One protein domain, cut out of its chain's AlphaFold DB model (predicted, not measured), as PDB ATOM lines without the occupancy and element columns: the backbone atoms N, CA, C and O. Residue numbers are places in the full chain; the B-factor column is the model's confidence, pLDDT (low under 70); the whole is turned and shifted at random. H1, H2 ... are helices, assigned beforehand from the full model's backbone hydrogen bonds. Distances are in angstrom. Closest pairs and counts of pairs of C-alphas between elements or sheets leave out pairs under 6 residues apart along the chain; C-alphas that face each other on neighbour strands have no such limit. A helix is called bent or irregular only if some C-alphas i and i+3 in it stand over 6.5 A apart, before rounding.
ATOM      1  N   LEU A 408     -22.215 -24.324 -52.070       97.56
ATOM      2  CA  LEU A 408     -21.788 -25.274 -51.040       97.56
ATOM      3  C   LEU A 408     -22.769 -25.305 -49.856       97.56
ATOM      4  O   LEU A 408     -23.096 -26.370 -49.326       97.56
ATOM      5  N   GLN A 409     -23.323 -24.154 -49.479       97.06
ATOM      6  CA  GLN A 409     -24.361 -24.086 -48.454       97.06
ATOM      7  C   GLN A 409     -25.670 -24.734 -48.927       97.06
ATOM      8  O   GLN A 409     -26.282 -25.490 -48.170       97.06
ATOM      9  N   ALA A 410     -26.074 -24.516 -50.182       96.06
ATOM     10  CA  ALA A 410     -27.275 -25.125 -50.752       96.06
ATOM     11  C   ALA A 410     -27.167 -26.659 -50.837       96.06
ATOM     12  O   ALA A 410     -28.123 -27.371 -50.529       96.06
ATOM     13  N   THR A 411     -25.999 -27.189 -51.210       96.69
ATOM     14  CA  THR A 411     -25.758 -28.644 -51.230       96.69
ATOM     15  C   THR A 411     -25.756 -29.241 -49.823       96.69
ATOM     16  O   THR A 411     -26.402 -30.265 -49.600       96.69
ATOM     17  N   THR A 412     -25.139 -28.561 -48.854       94.12
ATOM     18  CA  THR A 412     -25.160 -28.969 -47.439       94.12
ATOM     19  C   THR A 412     -26.588 -28.982 -46.881       94.12
ATOM     20  O   THR A 412     -26.982 -29.932 -46.207       94.12
ATOM     21  N   GLN A 413     -27.407 -27.975 -47.203       94.31
ATOM     22  CA  GLN A 413     -28.817 -27.934 -46.795       94.31
ATOM     23  C   GLN A 413     -29.643 -29.075 -47.406       94.31
ATOM     24  O   GLN A 413     -30.480 -29.649 -46.710       94.31
ATOM     25  N   ARG A 414     -29.390 -29.453 -48.666       94.75
ATOM     26  CA  ARG A 414     -30.045 -30.620 -49.290       94.75
ATOM     27  C   ARG A 414     -29.670 -31.927 -48.593       94.75
ATOM     28  O   ARG A 414     -30.562 -32.701 -48.264       94.75
ATOM     29  N   GLN A 415     -28.386 -32.138 -48.300       94.81
ATOM     30  CA  GLN A 415     -27.931 -33.322 -47.558       94.81
ATOM     31  C   GLN A 415     -28.570 -33.397 -46.167       94.81
ATOM     32  O   GLN A 415     -29.024 -34.458 -45.743       94.81
ATOM     33  N   TRP A 416     -28.673 -32.264 -45.470       89.44
ATOM     34  CA  TRP A 416     -29.370 -32.202 -44.186       89.44
ATOM     35  C   TRP A 416     -30.859 -32.527 -44.303       89.44
ATOM     36  O   TRP A 416     -31.380 -33.260 -43.464       89.44
ATOM     37  N   ALA A 417     -31.540 -32.036 -45.338       91.00
ATOM     38  CA  ALA A 417     -32.943 -32.364 -45.577       91.00
ATOM     39  C   ALA A 417     -33.152 -33.871 -45.822       91.00
ATOM     40  O   ALA A 417     -34.088 -34.454 -45.273       91.00
ATOM     41  N   GLU A 418     -32.256 -34.519 -46.574       94.31
ATOM     42  CA  GLU A 418     -32.285 -35.972 -46.790       94.31
ATOM     43  C   GLU A 418     -32.063 -36.753 -45.488       94.31
ATOM     44  O   GLU A 418     -32.815 -37.683 -45.190       94.31
ATOM     45  N   ILE A 419     -31.089 -36.346 -44.669       87.62
ATOM     46  CA  ILE A 419     -30.836 -36.954 -43.354       87.62
ATOM     47  C   ILE A 419     -32.072 -36.821 -42.454       87.62
ATOM     48  O   ILE A 419     -32.503 -37.799 -41.840       87.62
ATOM     49  N   CYS A 420     -32.693 -35.640 -42.403       83.50
ATOM     50  CA  CYS A 420     -33.926 -35.421 -41.646       83.50
ATOM     51  C   CYS A 420     -35.077 -36.310 -42.147       83.50
ATOM     52  O   CYS A 420     -35.800 -36.884 -41.331       83.50
ATOM     53  N   ALA A 421     -35.224 -36.494 -43.462       87.44
ATOM     54  CA  ALA A 421     -36.231 -37.394 -44.028       87.44
ATOM     55  C   ALA A 421     -35.992 -38.867 -43.634       87.44
ATOM     56  O   ALA A 421     -36.947 -39.599 -43.339       87.44
ATOM     57  N   MET A 422     -34.728 -39.303 -43.556       88.81
ATOM     58  CA  MET A 422     -34.385 -40.635 -43.042       88.81
ATOM     59  C   MET A 422     -34.777 -40.795 -41.569       88.81
ATOM     60  O   MET A 422     -35.321 -41.837 -41.203       88.81
ATOM     61  N   PHE A 423     -34.573 -39.769 -40.734       83.88
ATOM     62  CA  PHE A 423     -34.988 -39.803 -39.327       83.88
ATOM     63  C   PHE A 423     -36.503 -39.913 -39.159       83.88
ATOM     64  O   PHE A 423     -36.954 -40.755 -38.387       83.88
ATOM     65  N   VAL A 424     -37.290 -39.148 -39.922       84.00
ATOM     66  CA  VAL A 424     -38.762 -39.250 -39.895       84.00
ATOM     67  C   VAL A 424     -39.225 -40.653 -40.308       84.00
ATOM     68  O   VAL A 424     -40.130 -41.229 -39.706       84.00
ATOM     69  N   THR A 425     -38.566 -41.250 -41.303       88.94
ATOM     70  CA  THR A 425     -38.855 -42.633 -41.716       88.94
ATOM     71  C   THR A 425     -38.522 -43.629 -40.600       88.94
ATOM     72  O   THR A 425     -39.286 -44.560 -40.341       88.94
ATOM     73  N   LEU A 426     -37.401 -43.428 -39.903       84.19
ATOM     74  CA  LEU A 426     -36.966 -44.280 -38.797       84.19
ATOM     75  C   LEU A 426     -37.874 -44.150 -37.562       84.19
ATOM     76  O   LEU A 426     -38.146 -45.148 -36.891       84.19
ATOM     77  N   GLU A 427     -38.397 -42.955 -37.293       85.94
ATOM     78  CA  GLU A 427     -39.430 -42.708 -36.283       85.94
ATOM     79  C   GLU A 427     -40.694 -43.519 -36.592       85.94
ATOM     80  O   GLU A 427     -41.155 -44.298 -35.753       85.94
ATOM     81  N   GLY A 428     -41.170 -43.459 -37.842       87.69
ATOM     82  CA  GLY A 428     -42.323 -44.239 -38.298       87.69
ATOM     83  C   GLY A 428     -42.131 -45.758 -38.196       87.69
ATOM     84  O   GLY A 428     -43.082 -46.476 -37.889       87.69
ATOM     85  N   MET A 429     -40.912 -46.263 -38.416       88.94
ATOM     86  CA  MET A 429     -40.609 -47.697 -38.293       88.94
ATOM     87  C   MET A 429     -40.423 -48.160 -36.845       88.94
ATOM     88  O   MET A 429     -40.788 -49.286 -36.511       88.94
ATOM     89  N   SER A 430     -39.819 -47.327 -35.996       87.81
ATOM     90  CA  SER A 430     -39.518 -47.692 -34.606       87.81
ATOM     91  C   SER A 430     -40.730 -47.560 -33.683       87.81
ATOM     92  O   SER A 430     -40.787 -48.245 -32.662       87.81
ATOM     93  N   GLY A 431     -41.693 -46.697 -34.028       89.50
ATOM     94  CA  GLY A 431     -42.815 -46.355 -33.153       89.50
ATOM     95  C   GLY A 431     -42.386 -45.588 -31.896       89.50
ATOM     96  O   GLY A 431     -43.147 -45.529 -30.932       89.50
ATOM     97  N   ILE A 432     -41.164 -45.044 -31.882       84.94
ATOM     98  CA  ILE A 432     -40.611 -44.266 -30.773       84.94
ATOM     99  C   ILE A 432     -40.702 -42.785 -31.147       84.94
ATOM    100  O   ILE A 432     -39.860 -42.282 -31.882       84.94
ATOM    101  N   GLU A 433     -41.696 -42.081 -30.606       83.75
ATOM    102  CA  GLU A 433     -41.783 -40.620 -30.717       83.75
ATOM    103  C   GLU A 433     -40.840 -39.962 -29.696       83.75
ATOM    104  O   GLU A 433     -41.081 -39.987 -28.484       83.75
ATOM    105  N   LEU A 434     -39.737 -39.377 -30.168       82.69
ATOM    106  CA  LEU A 434     -38.764 -38.666 -29.326       82.69
ATOM    107  C   LEU A 434     -39.081 -37.171 -29.292       82.69
ATOM    108  O   LEU A 434     -38.427 -36.350 -29.939       82.69
ATOM    109  N   MET A 435     -40.086 -36.818 -28.499       85.38
ATOM    110  CA  MET A 435     -40.516 -35.433 -28.314       85.38
ATOM    111  C   MET A 435     -39.643 -34.714 -27.275       85.38
ATOM    112  O   MET A 435     -39.363 -35.241 -26.194       85.38
ATOM    113  N   ASP A 436     -39.234 -33.480 -27.569       82.88
ATOM    114  CA  ASP A 436     -38.712 -32.572 -26.549       82.88
ATOM    115  C   ASP A 436     -39.823 -32.286 -25.535       82.88
ATOM    116  O   ASP A 436     -40.890 -31.774 -25.881       82.88
ATOM    117  N   ARG A 437     -39.556 -32.558 -24.257       81.88
ATOM    118  CA  ARG A 437     -40.517 -32.341 -23.172       81.88
ATOM    119  C   ARG A 437     -41.010 -30.893 -23.090       81.88
ATOM    120  O   ARG A 437     -42.104 -30.672 -22.576       81.88
ATOM    121  N   LYS A 438     -40.210 -29.914 -23.527       86.94
ATOM    122  CA  LYS A 438     -40.581 -28.492 -23.448       86.94
ATOM    123  C   LYS A 438     -41.340 -27.993 -24.671       86.94
ATOM    124  O   LYS A 438     -42.247 -27.188 -24.504       86.94
ATOM    125  N   SER A 439     -40.962 -28.431 -25.870       87.06
ATOM    126  CA  SER A 439     -41.562 -27.920 -27.109       87.06
ATOM    127  C   SER A 439     -42.650 -28.825 -27.684       87.06
ATOM    128  O   SER A 439     -43.416 -28.364 -28.523       87.06
ATOM    129  N   GLY A 440     -42.742 -30.087 -27.244       88.31
ATOM    130  CA  GLY A 440     -43.676 -31.065 -27.807       88.31
ATOM    131  C   GLY A 440     -43.373 -31.432 -29.262       88.31
ATOM    132  O   GLY A 440     -44.188 -32.089 -29.894       88.31
ATOM    133  N   ASN A 441     -42.218 -31.004 -29.782       83.44
ATOM    134  CA  ASN A 441     -41.754 -31.287 -31.132       83.44
ATOM    135  C   ASN A 441     -40.644 -32.345 -31.092       83.44
ATOM    136  O   ASN A 441     -39.898 -32.404 -30.104       83.44
ATOM    137  N   PRO A 442     -40.483 -33.151 -32.154       76.62
ATOM    138  CA  PRO A 442     -39.396 -34.115 -32.245       76.62
ATOM    139  C   PRO A 442     -38.052 -33.397 -32.099       76.62
ATOM    140  O   PRO A 442     -37.729 -32.466 -32.840       76.62
ATOM    141  N   SER A 443     -37.264 -33.798 -31.100       85.38
ATOM    142  CA  SER A 443     -35.989 -33.142 -30.817       85.38
ATOM    143  C   SER A 443     -34.867 -33.844 -31.563       85.38
ATOM    144  O   SER A 443     -34.514 -34.978 -31.238       85.38
ATOM    145  N   PHE A 444     -34.212 -33.145 -32.489       82.62
ATOM    146  CA  PHE A 444     -32.968 -33.628 -33.097       82.62
ATOM    147  C   PHE A 444     -31.932 -34.040 -32.034       82.62
ATOM    148  O   PHE A 444     -31.262 -35.061 -32.168       82.62
ATOM    149  N   LYS A 445     -31.861 -33.300 -30.915       83.81
ATOM    150  CA  LYS A 445     -30.968 -33.617 -29.788       83.81
ATOM    151  C   LYS A 445     -31.270 -34.987 -29.175       83.81
ATOM    152  O   LYS A 445     -30.340 -35.696 -28.803       83.81
ATOM    153  N   ALA A 446     -32.544 -35.369 -29.092       86.50
ATOM    154  CA  ALA A 446     -32.945 -36.673 -28.574       86.50
ATOM    155  C   ALA A 446     -32.529 -37.800 -29.528       86.50
ATOM    156  O   ALA A 446     -31.989 -38.807 -29.077       86.50
ATOM    157  N   TRP A 447     -32.673 -37.603 -30.841       86.50
ATOM    158  CA  TRP A 447     -32.197 -38.562 -31.842       86.50
ATOM    159  C   TRP A 447     -30.676 -38.720 -31.840       86.50
ATOM    160  O   TRP A 447     -30.182 -39.846 -31.850       86.50
ATOM    161  N   VAL A 448     -29.922 -37.620 -31.748       89.19
ATOM    162  CA  VAL A 448     -28.455 -37.668 -31.610       89.19
ATOM    163  C   VAL A 448     -28.053 -38.403 -30.334       89.19
ATOM    164  O   VAL A 448     -27.153 -39.240 -30.369       89.19
ATOM    165  N   PHE A 449     -28.741 -38.141 -29.220       90.62
ATOM    166  CA  PHE A 449     -28.491 -38.840 -27.963       90.62
ATOM    167  C   PHE A 449     -28.757 -40.342 -28.091       90.62
ATOM    168  O   PHE A 449     -27.923 -41.138 -27.671       90.62
ATOM    169  N   VAL A 450     -29.868 -40.741 -28.717       89.94
ATOM    170  CA  VAL A 450     -30.187 -42.155 -28.957       89.94
ATOM    171  C   VAL A 450     -29.144 -42.799 -29.868       89.94
ATOM    172  O   VAL A 450     -28.612 -43.851 -29.527       89.94
ATOM    173  N   LEU A 451     -28.762 -42.160 -30.975       90.88
ATOM    174  CA  LEU A 451     -27.720 -42.692 -31.853       90.88
ATOM    175  C   LEU A 451     -26.380 -42.856 -31.134       90.88
ATOM    176  O   LEU A 451     -25.753 -43.906 -31.262       90.88
ATOM    177  N   LEU A 452     -25.947 -41.871 -30.346       93.06
ATOM    178  CA  LEU A 452     -24.731 -41.981 -29.534       93.06
ATOM    179  C   LEU A 452     -24.844 -43.111 -28.508       93.06
ATOM    180  O   LEU A 452     -23.922 -43.914 -28.365       93.06
ATOM    181  N   TRP A 453     -25.996 -43.223 -27.848       94.69
ATOM    182  CA  TRP A 453     -26.252 -44.255 -26.850       94.69
ATOM    183  C   TRP A 453     -26.185 -45.671 -27.425       94.69
ATOM    184  O   TRP A 453     -25.787 -46.589 -26.718       94.69
ATOM    185  N   TRP A 454     -26.539 -45.864 -28.696       93.56
ATOM    186  CA  TRP A 454     -26.435 -47.163 -29.366       93.56
ATOM    187  C   TRP A 454     -25.060 -47.397 -29.998       93.56
ATOM    188  O   TRP A 454     -24.491 -48.482 -29.871       93.56
ATOM    189  N   THR A 455     -24.493 -46.391 -30.661       94.06
ATOM    190  CA  THR A 455     -23.232 -46.535 -31.406       94.06
ATOM    191  C   THR A 455     -22.020 -46.703 -30.497       94.06
ATOM    192  O   THR A 455     -21.147 -47.510 -30.814       94.06
ATOM    193  N   VAL A 456     -21.971 -46.019 -29.349       95.12
ATOM    194  CA  VAL A 456     -20.856 -46.125 -28.393       95.12
ATOM    195  C   VAL A 456     -20.699 -47.546 -27.828       95.12
ATOM    196  O   VAL A 456     -19.603 -48.097 -27.952       95.12
ATOM    197  N   PRO A 457     -21.729 -48.195 -27.249       95.12
ATOM    198  CA  PRO A 457     -21.580 -49.551 -26.732       95.12
ATOM    199  C   PRO A 457     -21.346 -50.577 -27.844       95.12
ATOM    200  O   PRO A 457     -20.538 -51.482 -27.650       95.12
ATOM    201  N   ILE A 458     -21.967 -50.428 -29.021       95.19
ATOM    202  CA  ILE A 458     -21.698 -51.315 -30.166       95.19
ATOM    203  C   ILE A 458     -20.235 -51.185 -30.613       95.19
ATOM    204  O   ILE A 458     -19.557 -52.193 -30.812       95.19
ATOM    205  N   GLY A 459     -19.727 -49.956 -30.723       95.50
ATOM    206  CA  GLY A 459     -18.332 -49.682 -31.060       95.50
ATOM    207  C   GLY A 459     -17.363 -50.235 -30.016       95.50
ATOM    208  O   GLY A 459     -16.352 -50.835 -30.379       95.50
ATOM    209  N   LEU A 460     -17.697 -50.112 -28.729       96.56
ATOM    210  CA  LEU A 460     -16.909 -50.672 -27.631       96.56
ATOM    211  C   LEU A 460     -16.870 -52.205 -27.689       96.56
ATOM    212  O   LEU A 460     -15.793 -52.788 -27.592       96.56
ATOM    213  N   VAL A 461     -18.016 -52.862 -27.893       96.44
ATOM    214  CA  VAL A 461     -18.092 -54.326 -28.042       96.44
ATOM    215  C   VAL A 461     -17.295 -54.784 -29.260       96.44
ATOM    216  O   VAL A 461     -16.536 -55.744 -29.161       96.44
ATOM    217  N   TYR A 462     -17.401 -54.079 -30.388       96.62
ATOM    218  CA  TYR A 462     -16.614 -54.374 -31.585       96.62
ATOM    219  C   TYR A 462     -15.106 -54.215 -31.344       96.62
ATOM    220  O   TYR A 462     -14.317 -55.067 -31.757       96.62
ATOM    221  N   TYR A 463     -14.700 -53.156 -30.642       96.88
ATOM    222  CA  TYR A 463     -13.303 -52.921 -30.288       96.88
ATOM    223  C   TYR A 463     -12.759 -54.018 -29.365       96.88
ATOM    224  O   TYR A 463     -11.697 -54.571 -29.638       96.88
ATOM    225  N   LEU A 464     -13.508 -54.384 -28.320       96.06
ATOM    226  CA  LEU A 464     -13.141 -55.464 -27.399       96.06
ATOM    227  C   LEU A 464     -13.093 -56.823 -28.102       96.06
ATOM    228  O   LEU A 464     -12.158 -57.588 -27.879       96.06
ATOM    229  N   TYR A 465     -14.047 -57.098 -28.992       95.81
ATOM    230  CA  TYR A 465     -14.043 -58.301 -29.819       95.81
ATOM    231  C   TYR A 465     -12.770 -58.365 -30.668       95.81
ATOM    232  O   TYR A 465     -12.028 -59.343 -30.581       95.81
ATOM    233  N   LYS A 466     -12.455 -57.288 -31.401       94.56
ATOM    234  CA  LYS A 466     -11.250 -57.212 -32.237       94.56
ATOM    235  C   LYS A 466      -9.971 -57.372 -31.411       94.56
ATOM    236  O   LYS A 466      -9.073 -58.103 -31.824       94.56
ATOM    237  N   PHE A 467      -9.910 -56.732 -30.243       95.50
ATOM    238  CA  PHE A 467      -8.788 -56.850 -29.313       95.50
ATOM    239  C   PHE A 467      -8.618 -58.292 -28.814       95.50
ATOM    240  O   PHE A 467      -7.513 -58.818 -28.853       95.50
ATOM    241  N   SER A 468      -9.710 -58.970 -28.441       94.06
ATOM    242  CA  SER A 468      -9.669 -60.367 -27.987       94.06
ATOM    243  C   SER A 468      -9.269 -61.353 -29.091       94.06
ATOM    244  O   SER A 468      -8.511 -62.280 -28.832       94.06
ATOM    245  N   SER A 469      -9.702 -61.123 -30.336       92.38
ATOM    246  CA  SER A 469      -9.354 -61.974 -31.482       92.38
ATOM    247  C   SER A 469      -7.924 -61.776 -31.998       92.38
ATOM    248  O   SER A 469      -7.418 -62.615 -32.735       92.38
ATOM    249  N   GLY A 470      -7.272 -60.663 -31.641       88.75
ATOM    250  CA  GLY A 470      -5.888 -60.370 -32.032       88.75
ATOM    251  C   GLY A 470      -4.835 -61.000 -31.118       88.75
ATOM    252  O   GLY A 470      -3.657 -60.982 -31.457       88.75
ATOM    253  N   ILE A 471      -5.244 -61.562 -29.977       81.25
ATOM    254  CA  ILE A 471      -4.365 -62.251 -29.029       81.25
ATOM    255  C   ILE A 471      -4.497 -63.757 -29.281       81.25
ATOM    256  O   ILE A 471      -5.085 -64.494 -28.495       81.25
TER     257      ILE A 471
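This is residues 408 to 471 of the 473 residues of an uncharacterized protein of Porphyridium purpureum (UniProt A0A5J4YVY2). Two long helices, H1 and H2, make a loose L, with a looped link of residues 431 to 443 at the corner between them. The two arms of the L stick out free: residues 408 to 419 of H1 at one end, and residues 451 to 471, of which 451 to 469 belong to H2, at the other. The printed part has 64 residues with two named helices, H1 then H2, and no named strand; the class is all helix. It is only just extended, close to loose, with a radius of gyration of the C-alphas of 16.4 A, and the C-alphas span 48 by 34 by 21 A.

H1 runs from Leu 408, C-alpha at (-21.788, -25.274, -51.040), to Ser 430, 33.0 A from first to last C-alpha. H2 runs from Phe 444, C-alpha at (-32.968, -33.628, -33.097), to Ser 469, C-alpha at (-9.354, -61.974, -31.482), 36.9 A from first to last C-alpha. H2 is neither bent nor irregular, but only just: C-alphas 454 and 457 are 6.0 A apart.

H1 and H2 are only just apart, their closest C-alphas being 8.1 A from each other. From the first to the last C-alpha of H1, x falls from -21.788 to -39.518, while along H2 it rises from -32.968 to -9.354. In H1 every O i to N i+4 pair is within hydrogen-bond range; in H2, 21 of 22 are.

The two C-alphas farthest apart are those of Ser 439 and Ile 471, at 50.7 A. The link from H1 to H2, 13 residues, is long. The printed part has no cut. The mean pLDDT of the printed part is 90.0, and no printed residue is under 70.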